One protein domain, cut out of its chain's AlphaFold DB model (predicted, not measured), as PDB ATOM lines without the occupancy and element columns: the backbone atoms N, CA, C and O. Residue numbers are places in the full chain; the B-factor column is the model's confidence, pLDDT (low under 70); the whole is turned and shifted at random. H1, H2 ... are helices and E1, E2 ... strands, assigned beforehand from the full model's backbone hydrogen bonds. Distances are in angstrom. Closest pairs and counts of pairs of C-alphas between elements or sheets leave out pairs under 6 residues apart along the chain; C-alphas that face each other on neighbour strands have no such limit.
ATOM      1  N   MET A   1     -17.169 -28.216  -7.583       47.22
ATOM      2  CA  MET A   1     -18.636 -28.433  -7.473       47.22
ATOM      3  C   MET A   1     -19.081 -29.884  -7.720       47.22
ATOM      4  O   MET A   1     -20.207 -30.190  -7.349       47.22
ATOM      5  N   ALA A   2     -18.245 -30.768  -8.289       59.59
ATOM      6  CA  ALA A   2     -18.588 -32.178  -8.534       59.59
ATOM      7  C   ALA A   2     -18.767 -33.003  -7.240       59.59
ATOM      8  O   ALA A   2     -19.791 -33.657  -7.061       59.59
ATOM      9  N   GLU A   3     -17.866 -32.819  -6.273       81.00
ATOM     10  CA  GLU A   3     -17.722 -33.692  -5.099       81.00
ATOM     11  C   GLU A   3     -18.988 -33.846  -4.238       81.00
ATOM     12  O   GLU A   3     -19.375 -34.950  -3.867       81.00
ATOM     13  N   ARG A   4     -19.717 -32.751  -3.968       88.62
ATOM     14  CA  ARG A   4     -20.983 -32.821  -3.213       88.62
ATOM     15  C   ARG A   4     -22.007 -33.716  -3.915       88.62
ATOM     16  O   ARG A   4     -22.734 -34.457  -3.255       88.62
ATOM     17  N   ALA A   5     -22.144 -33.554  -5.232       86.94
ATOM     18  CA  ALA A   5     -23.113 -34.320  -6.004       86.94
ATOM     19  C   ALA A   5     -22.707 -35.795  -6.063       86.94
ATOM     20  O   ALA A   5     -23.586 -36.647  -6.003       86.94
ATOM     21  N   ASP A   6     -21.405 -36.087  -6.111       90.12
ATOM     22  CA  ASP A   6     -20.872 -37.449  -6.047       90.12
ATOM     23  C   ASP A   6     -21.193 -38.117  -4.699       90.12
ATOM     24  O   ASP A   6     -21.790 -39.191  -4.680       90.12
ATOM     25  N   TYR A   7     -20.923 -37.454  -3.568       93.06
ATOM     26  CA  TYR A   7     -21.282 -37.995  -2.249       93.06
ATOM     27  C   TYR A   7     -22.786 -38.224  -2.111       93.06
ATOM     28  O   TYR A   7     -23.215 -39.276  -1.648       93.06
ATOM     29  N   GLN A   8     -23.611 -37.270  -2.555       94.50
ATOM     30  CA  GLN A   8     -25.060 -37.455  -2.522       94.50
ATOM     31  C   GLN A   8     -25.515 -38.608  -3.434       94.50
ATOM     32  O   GLN A   8     -26.459 -39.310  -3.081       94.50
ATOM     33  N   ARG A   9     -24.851 -38.838  -4.576       91.88
ATOM     34  CA  ARG A   9     -25.113 -40.001  -5.438       91.88
ATOM     35  C   ARG A   9     -24.792 -41.314  -4.742       91.88
ATOM     36  O   ARG A   9     -25.579 -42.243  -4.865       91.88
ATOM     37  N   LEU A  10     -23.696 -41.385  -3.988       91.69
ATOM     38  CA  LEU A  10     -23.354 -42.573  -3.200       91.69
ATOM     39  C   LEU A  10     -24.389 -42.839  -2.101       91.69
ATOM     40  O   LEU A  10     -24.839 -43.970  -1.950       91.69
ATOM     41  N   VAL A  11     -24.839 -41.791  -1.407       92.75
ATOM     42  CA  VAL A  11     -25.930 -41.875  -0.420       92.75
ATOM     43  C   VAL A  11     -27.218 -42.410  -1.059       92.75
ATOM     44  O   VAL A  11     -27.881 -43.277  -0.491       92.75
ATOM     45  N   ASN A  12     -27.556 -41.933  -2.262       91.31
ATOM     46  CA  ASN A  12     -28.723 -42.404  -3.010       91.31
ATOM     47  C   ASN A  12     -28.559 -43.863  -3.467       91.31
ATOM     48  O   ASN A  12     -29.488 -44.652  -3.324       91.31
ATOM     49  N   ALA A  13     -27.390 -44.224  -4.004       88.06
ATOM     50  CA  ALA A  13     -27.093 -45.567  -4.496       88.06
ATOM     51  C   ALA A  13     -27.095 -46.612  -3.371       88.06
ATOM     52  O   ALA A  13     -27.598 -47.713  -3.565       88.06
ATOM     53  N   GLY A  14     -26.604 -46.247  -2.184       87.75
ATOM     54  CA  GLY A  14     -26.657 -47.086  -0.986       87.75
ATOM     55  C   GLY A  14     -28.021 -47.119  -0.293       87.75
ATOM     56  O   GLY A  14     -28.132 -47.737   0.763       87.75
ATOM     57  N   ALA A  15     -29.040 -46.436  -0.837       89.31
ATOM     58  CA  ALA A  15     -30.367 -46.296  -0.235       89.31
ATOM     59  C   ALA A  15     -30.300 -45.912   1.258       89.31
ATOM     60  O   ALA A  15     -30.969 -46.498   2.109       89.31
ATOM     61  N   ILE A  16     -29.459 -44.926   1.587       93.62
ATOM     62  CA  ILE A  16     -29.291 -44.455   2.964       93.62
ATOM     63  C   ILE A  16     -30.506 -43.600   3.338       93.62
ATOM     64  O   ILE A  16     -30.621 -42.434   2.945       93.62
ATOM     65  N   VAL A  17     -31.442 -44.205   4.066       94.38
ATOM     66  CA  VAL A  17     -32.754 -43.625   4.397       94.38
ATOM     67  C   VAL A  17     -32.916 -43.239   5.870       94.38
ATOM     68  O   VAL A  17     -33.926 -42.632   6.214       94.38
ATOM     69  N   ASP A  18     -31.918 -43.515   6.712       96.06
ATOM     70  CA  ASP A  18     -31.885 -43.199   8.146       96.06
ATOM     71  C   ASP A  18     -30.605 -42.442   8.559       96.06
ATOM     72  O   ASP A  18     -29.610 -42.409   7.823       96.06
ATOM     73  N   MET A  19     -30.657 -41.755   9.710       96.94
ATOM     74  CA  MET A  19     -29.556 -40.892  10.163       96.94
ATOM     75  C   MET A  19     -28.300 -41.638  10.562       96.94
ATOM     76  O   MET A  19     -27.212 -41.150  10.255       96.94
ATOM     77  N   ASP A  20     -28.433 -42.798  11.188       96.56
ATOM     78  CA  ASP A  20     -27.283 -43.550  11.681       96.56
ATOM     79  C   ASP A  20     -26.397 -43.983  10.513       96.56
ATOM     80  O   ASP A  20     -25.185 -43.753  10.520       96.56
ATOM     81  N   ARG A  21     -27.011 -44.477   9.434       96.88
ATOM     82  CA  ARG A  21     -26.295 -44.805   8.198       96.88
ATOM     83  C   ARG A  21     -25.696 -43.585   7.506       96.88
ATOM     84  O   ARG A  21     -24.613 -43.690   6.936       96.88
ATOM     85  N   LEU A  22     -26.357 -42.423   7.540       96.88
ATOM     86  CA  LEU A  22     -25.803 -41.212   6.923       96.88
ATOM     87  C   LEU A  22     -24.601 -40.660   7.695       96.88
ATOM     88  O   LEU A  22     -23.654 -40.169   7.079       96.88
ATOM     89  N   LEU A  23     -24.639 -40.731   9.026       97.44
ATOM     90  CA  LEU A  23     -23.518 -40.357   9.885       97.44
ATOM     91  C   LEU A  23     -22.344 -41.314   9.674       97.44
ATOM     92  O   LEU A  23     -21.228 -40.847   9.456       97.44
ATOM     93  N   HIS A  24     -22.611 -42.623   9.637       97.19
ATOM     94  CA  HIS A  24     -21.600 -43.632   9.333       97.19
ATOM     95  C   HIS A  24     -20.938 -43.378   7.974       97.19
ATOM     96  O   HIS A  24     -19.719 -43.267   7.901       97.19
ATOM     97  N   PHE A  25     -21.736 -43.151   6.927       96.31
ATOM     98  CA  PHE A  25     -21.230 -42.798   5.601       96.31
ATOM     99  C   PHE A  25     -20.347 -41.541   5.620       96.31
ATOM    100  O   PHE A  25     -19.320 -41.498   4.948       96.31
ATOM    101  N   ALA A  26     -20.732 -40.497   6.364       95.69
ATOM    102  CA  ALA A  26     -19.924 -39.282   6.455       95.69
ATOM    103  C   ALA A  26     -18.559 -39.562   7.106       95.69
ATOM    104  O   ALA A  26     -17.545 -39.084   6.600       95.69
ATOM    105  N   THR A  27     -18.527 -40.375   8.165       94.94
ATOM    106  CA  THR A  27     -17.281 -40.813   8.808       94.94
ATOM    107  C   THR A  27     -16.425 -41.671   7.875       94.94
ATOM    108  O   THR A  27     -15.238 -41.401   7.749       94.94
ATOM    109  N   GLU A  28     -17.009 -42.637   7.158       95.69
ATOM    110  CA  GLU A  28     -16.294 -43.479   6.180       95.69
ATOM    111  C   GLU A  28     -15.681 -42.691   5.010       95.69
ATOM    112  O   GLU A  28     -14.805 -43.194   4.307       95.69
ATOM    113  N   LYS A  29     -16.180 -41.479   4.744       94.31
ATOM    114  CA  LYS A  29     -15.680 -40.581   3.692       94.31
ATOM    115  C   LYS A  29     -14.798 -39.455   4.228       94.31
ATOM    116  O   LYS A  29     -14.580 -38.484   3.507       94.31
ATOM    117  N   ASP A  30     -14.337 -39.565   5.474       94.50
ATOM    118  CA  ASP A  30     -13.501 -38.566   6.147       94.50
ATOM    119  C   ASP A  30     -14.118 -37.153   6.122       94.50
ATOM    120  O   ASP A  30     -13.433 -36.129   6.050       94.50
ATOM    121  N   LEU A  31     -15.454 -37.079   6.157       96.06
ATOM    122  CA  LEU A  31     -16.190 -35.822   6.158       96.06
ATOM    123  C   LEU A  31     -16.421 -35.355   7.596       96.06
ATOM    124  O   LEU A  31     -17.041 -36.042   8.408       96.06
ATOM    125  N   VAL A  32     -15.997 -34.128   7.899       96.62
ATOM    126  CA  VAL A  32     -16.182 -33.541   9.230       96.62
ATOM    127  C   VAL A  32     -17.628 -33.083   9.386       96.62
ATOM    128  O   VAL A  32     -18.072 -32.144   8.721       96.62
ATOM    129  N   ILE A  33     -18.375 -33.726  10.280       96.75
ATOM    130  CA  ILE A  33     -19.766 -33.373  10.571       96.75
ATOM    131  C   ILE A  33     -19.801 -32.095  11.415       96.75
ATOM    132  O   ILE A  33     -19.248 -32.029  12.506       96.75
ATOM    133  N   THR A  34     -20.491 -31.068  10.917       95.31
ATOM    134  CA  THR A  34     -20.629 -29.760  11.591       95.31
ATOM    135  C   THR A  34     -22.016 -29.525  12.176       95.31
ATOM    136  O   THR A  34     -22.181 -28.693  13.064       95.31
ATOM    137  N   ARG A  35     -23.047 -30.196  11.645       96.25
ATOM    138  CA  ARG A  35     -24.425 -30.099  12.143       96.25
ATOM    139  C   ARG A  35     -25.250 -31.290  11.682       96.25
ATOM    140  O   ARG A  35     -25.213 -31.629  10.501       96.25
ATOM    141  N   VAL A  36     -26.080 -31.815  12.572       96.88
ATOM    142  CA  VAL A  36     -27.097 -32.827  12.260       96.88
ATOM    143  C   VAL A  36     -28.470 -32.153  12.224       96.88
ATOM    144  O   VAL A  36     -28.796 -31.326  13.078       96.88
ATOM    145  N   GLY A  37     -29.249 -32.432  11.185       94.00
ATOM    146  CA  GLY A  37     -30.657 -32.061  11.073       94.00
ATOM    147  C   GLY A  37     -31.532 -33.307  10.955       94.00
ATOM    148  O   GLY A  37     -31.030 -34.420  10.892       94.00
ATOM    149  N   SER A  38     -32.851 -33.126  10.860       93.25
ATOM    150  CA  SER A  38     -33.810 -34.245  10.853       93.25
ATOM    151  C   SER A  38     -33.712 -35.184   9.644       93.25
ATOM    152  O   SER A  38     -34.115 -36.335   9.728       93.25
ATOM    153  N   ALA A  39     -33.205 -34.702   8.506       94.75
ATOM    154  CA  ALA A  39     -33.104 -35.479   7.265       94.75
ATOM    155  C   ALA A  39     -31.831 -35.166   6.463       94.75
ATOM    156  O   ALA A  39     -31.764 -35.393   5.251       94.75
ATOM    157  N   HIS A  40     -30.846 -34.544   7.112       96.19
ATOM    158  CA  HIS A  40     -29.595 -34.155   6.478       96.19
ATOM    159  C   HIS A  40     -28.491 -33.926   7.503       96.19
ATOM    160  O   HIS A  40     -28.756 -33.515   8.629       96.19
ATOM    161  N   VAL A  41     -27.249 -34.061   7.054       97.06
ATOM    162  CA  VAL A  41     -26.049 -33.666   7.791       97.06
ATOM    163  C   VAL A  41     -25.327 -32.562   7.028       97.06
ATOM    164  O   VAL A  41     -25.276 -32.556   5.797       97.06
ATOM    165  N   THR A  42     -24.813 -31.573   7.753       97.38
ATOM    166  CA  THR A  42     -23.910 -30.561   7.202       97.38
ATOM    167  C   THR A  42     -22.486 -30.991   7.491       97.38
ATOM    168  O   THR A  42     -22.131 -31.178   8.653       97.38
ATOM    169  N   VAL A  43     -21.677 -31.101   6.449       96.81
ATOM    170  CA  VAL A  43     -20.315 -31.628   6.503       96.81
ATOM    171  C   VAL A  43     -19.328 -30.668   5.849       96.81
ATOM    172  O   VAL A  43     -19.731 -29.807   5.058       96.81
ATOM    173  N   THR A  44     -18.052 -30.840   6.169       96.12
ATOM    174  CA  THR A  44     -16.920 -30.160   5.537       96.12
ATOM    175  C   THR A  44     -15.945 -31.221   5.027       96.12
ATOM    176  O   THR A  44     -15.623 -32.146   5.767       96.12
ATOM    177  N   ASN A  45     -15.508 -31.122   3.767       93.12
ATOM    178  CA  ASN A  45     -14.494 -32.029   3.208       93.12
ATOM    179  C   ASN A  45     -13.062 -31.557   3.534       93.12
ATOM    180  O   ASN A  45     -12.866 -30.469   4.078       93.12
ATOM    181  N   ALA A  46     -12.057 -32.341   3.134       90.25
ATOM    182  CA  ALA A  46     -10.640 -32.015   3.330       90.25
ATOM    183  C   ALA A  46     -10.216 -30.670   2.699       90.25
ATOM    184  O   ALA A  46      -9.315 -30.006   3.199       90.25
ATOM    185  N   ALA A  47     -10.901 -30.227   1.639       89.75
ATOM    186  CA  ALA A  47     -10.669 -28.931   0.999       89.75
ATOM    187  C   ALA A  47     -11.335 -27.744   1.731       89.75
ATOM    188  O   ALA A  47     -11.327 -26.622   1.224       89.75
ATOM    189  N   GLY A  48     -11.969 -27.971   2.887       91.00
ATOM    190  CA  GLY A  48     -12.680 -26.939   3.647       91.00
ATOM    191  C   GLY A  48     -14.043 -26.549   3.060       91.00
ATOM    192  O   GLY A  48     -14.687 -25.614   3.545       91.00
ATOM    193  N   LEU A  49     -14.528 -27.251   2.032       92.19
ATOM    194  CA  LEU A  49     -15.817 -26.967   1.412       92.19
ATOM    195  C   LEU A  49     -16.956 -27.512   2.272       92.19
ATOM    196  O   LEU A  49     -17.091 -28.718   2.475       92.19
ATOM    197  N   ARG A  50     -17.840 -26.609   2.699       94.62
ATOM    198  CA  ARG A  50     -19.030 -26.941   3.484       94.62
ATOM    199  C   ARG A  50     -20.238 -27.242   2.597       94.62
ATOM    200  O   ARG A  50     -20.622 -26.429   1.753       94.62
ATOM    201  N   PHE A  51     -20.909 -28.365   2.832       94.50
ATOM    202  CA  PHE A  51     -22.140 -28.730   2.125       94.50
ATOM    203  C   PHE A  51     -23.084 -29.594   2.968       94.50
ATOM    204  O   PHE A  51     -22.795 -29.950   4.102       94.50
ATOM    205  N   ARG A  52     -24.272 -29.883   2.419       95.50
ATOM    206  CA  ARG A  52     -25.281 -30.749   3.044       95.50
ATOM    207  C   ARG A  52     -25.458 -32.033   2.246       95.50
ATOM    208  O   ARG A  52     -25.653 -31.945   1.025       95.50
ATOM    209  N   LEU A  53     -25.457 -33.158   2.955       95.62
ATOM    210  CA  LEU A  53     -25.893 -34.470   2.486       95.62
ATOM    211  C   LEU A  53     -27.267 -34.763   3.078       95.62
ATOM    212  O   LEU A  53     -27.481 -34.565   4.269       95.62
ATOM    213  N   PHE A  54     -28.205 -35.175   2.241       95.69
ATOM    214  CA  PHE A  54     -29.585 -35.470   2.605       95.69
ATOM    215  C   PHE A  54     -29.818 -36.978   2.570       95.69
ATOM    216  O   PHE A  54     -29.207 -37.660   1.752       95.69
ATOM    217  N   LEU A  55     -30.748 -37.475   3.383       95.12
ATOM    218  CA  LEU A  55     -31.264 -38.840   3.249       95.12
ATOM    219  C   LEU A  55     -31.781 -39.097   1.834       95.12
ATOM    220  O   LEU A  55     -32.380 -38.203   1.233       95.12
ATOM    221  N   ALA A  56     -31.625 -40.320   1.327       90.50
ATOM    222  CA  ALA A  56     -32.060 -40.701  -0.018       90.50
ATOM    223  C   ALA A  56     -33.574 -40.485  -0.244       90.50
ATOM    224  O   ALA A  56     -34.012 -40.197  -1.358       90.50
ATOM    225  N   THR A  57     -34.380 -40.538   0.822       87.19
ATOM    226  CA  THR A  57     -35.828 -40.256   0.791       87.19
ATOM    227  C   THR A  57     -36.164 -38.778   0.575       87.19
ATOM    228  O   THR A  57     -37.259 -38.449   0.110       87.19
ATOM    229  N   HIS A  58     -35.239 -37.869   0.881       89.75
ATOM    230  CA  HIS A  58     -35.480 -36.432   0.870       89.75
ATOM    231  C   HIS A  58     -35.507 -35.867  -0.564       89.75
ATOM    232  O   HIS A  58     -34.630 -36.143  -1.380       89.75
ATOM    233  N   GLU A  59     -36.449 -34.969  -0.875       81.62
ATOM    234  CA  GLU A  59     -36.636 -34.390  -2.225       81.62
ATOM    235  C   GLU A  59     -35.338 -33.801  -2.820       81.62
ATOM    236  O   GLU A  59     -35.023 -33.970  -3.998       81.62
ATOM    237  N   LYS A  60     -34.533 -33.126  -1.991       85.12
ATOM    238  CA  LYS A  60     -33.251 -32.538  -2.425       85.12
ATOM    239  C   LYS A  60     -32.170 -33.567  -2.772       85.12
ATOM    240  O   LYS A  60     -31.286 -33.209  -3.548       85.12
ATOM    241  N   ALA A  61     -32.233 -34.788  -2.239       85.19
ATOM    242  CA  ALA A  61     -31.274 -35.852  -2.537       85.19
ATOM    243  C   ALA A  61     -31.394 -36.316  -3.994       85.19
ATOM    244  O   ALA A  61     -30.389 -36.479  -4.688       85.19
ATOM    245  N   ARG A  62     -32.630 -36.374  -4.505       77.25
ATOM    246  CA  ARG A  62     -32.957 -36.773  -5.886       77.25
ATOM    247  C   ARG A  62     -32.282 -35.910  -6.949       77.25
ATOM    248  O   ARG A  62     -32.011 -36.367  -8.052       77.25
ATOM    249  N   ARG A  63     -31.939 -34.659  -6.618       79.12
ATOM    250  CA  ARG A  63     -31.272 -33.729  -7.549       79.12
ATOM    251  C   ARG A  63     -29.860 -34.165  -7.935       79.12
ATOM    252  O   ARG A  63     -29.363 -33.695  -8.956       79.12
ATOM    253  N   ALA A  64     -29.221 -35.006  -7.123       85.31
ATOM    254  CA  ALA A  64     -27.910 -35.569  -7.432       85.31
ATOM    255  C   ALA A  64     -27.991 -36.785  -8.371       85.31
ATOM    256  O   ALA A  64     -26.984 -37.123  -8.984       85.31
ATOM    257  N   GLY A  65     -29.182 -37.372  -8.535       84.88
ATOM    258  CA  GLY A  65     -29.411 -38.578  -9.329       84.88
ATOM    259  C   GLY A  65     -29.066 -39.857  -8.570       84.88
ATOM    260  O   GLY A  65     -28.509 -39.807  -7.470       84.88
ATOM    261  N   GLN A  66     -29.419 -41.001  -9.143       84.12
ATOM    262  CA  GLN A  66     -29.061 -42.328  -8.643       84.12
ATOM    263  C   GLN A  66     -28.188 -43.036  -9.679       84.12
ATOM    264  O   GLN A  66     -28.467 -42.961 -10.874       84.12
ATOM    265  N   THR A  67     -27.133 -43.715  -9.231       80.31
ATOM    266  CA  THR A  67     -26.313 -44.558 -10.110       80.31
ATOM    267  C   THR A  67     -27.008 -45.901 -10.315       80.31
ATOM    268  O   THR A  67     -27.331 -46.583  -9.345       80.31
ATOM    269  N   VAL A  68     -27.221 -46.281 -11.572       77.44
ATOM    270  CA  VAL A  68     -27.754 -47.583 -11.998       77.44
ATOM    271  C   VAL A  68     -26.836 -48.191 -13.062       77.44
ATOM    272  O   VAL A  68     -25.967 -47.506 -13.597       77.44
TER     273      VAL A  68
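This is residues 1 to 68 of the 221 residues of an uncharacterized protein of Burkholderia dabaoshanensis (UniProt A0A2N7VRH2). What is the shape? A small sheet of three strands, E1, E2 and E3, has helices H1 and H2 over one face, while short H3 and the end strand E4 pack on H1. What is it made of? The 68 printed residues include H1 H2 E1 E2 E3 H3 E4 in that order, of mixed class. The sheet E1 E2 E3 is antiparallel and a meander, each strand the antiparallel neighbour of the one before; the whole is compact, radius of gyration of the C-alphas 10.6 A, spanning 29 by 24 by 19 A.

Where are the strands? E1 is residues 32 to 36, 11.4 A; E2 is 40 to 44, 13.3 A; E3 is 50 to 54, 13.6 A. E4, residues 66 to 68, ends at C-alpha 68 (-27.754, -47.583, -11.998). Where are the helices? H1, residues 2 to 13, 16.4 A, begins at C-alpha 2 (-18.588, -32.178, -8.534); H2 is 19 to 28, 14.1 A; H3 is 61 to 64.

How do the strands pair? N 34 and O 42 are 2.8 A apart in hairpin E1 and E2, and N 43 and O 51 2.8 A in hairpin E2 and E3. What is on the sheet? H2 is over E2, height 9.1 A, the closest C-alphas those of Leu 23 and Val 41, 7.5 A. On the same face H1 is over E3, Gln 8 and Leu 53 having the closest C-alphas, 5.9 A. How do the helices stand? H1 and H2 are close but not clearly touching, C-alphas of Val 11 and Leu 22 7.4 A apart, at a steep tilt of 49 degrees, opposite ways. H1 touches H3, the closest C-alphas being those of Ala 5 and Ala 64, 5.2 A. In H1 and H2 every O i to N i+4 pair is within hydrogen-bond range; H3 is too short for one, and its 1 O i to N i+3 pair is within range.

How large is it? The two C-alphas farthest apart, of Thr 34 and Val 68, are 30.4 A apart. Is it continuous and confident? The printed part has no cut and no long link; residues 1 to 2 are under pLDDT 70.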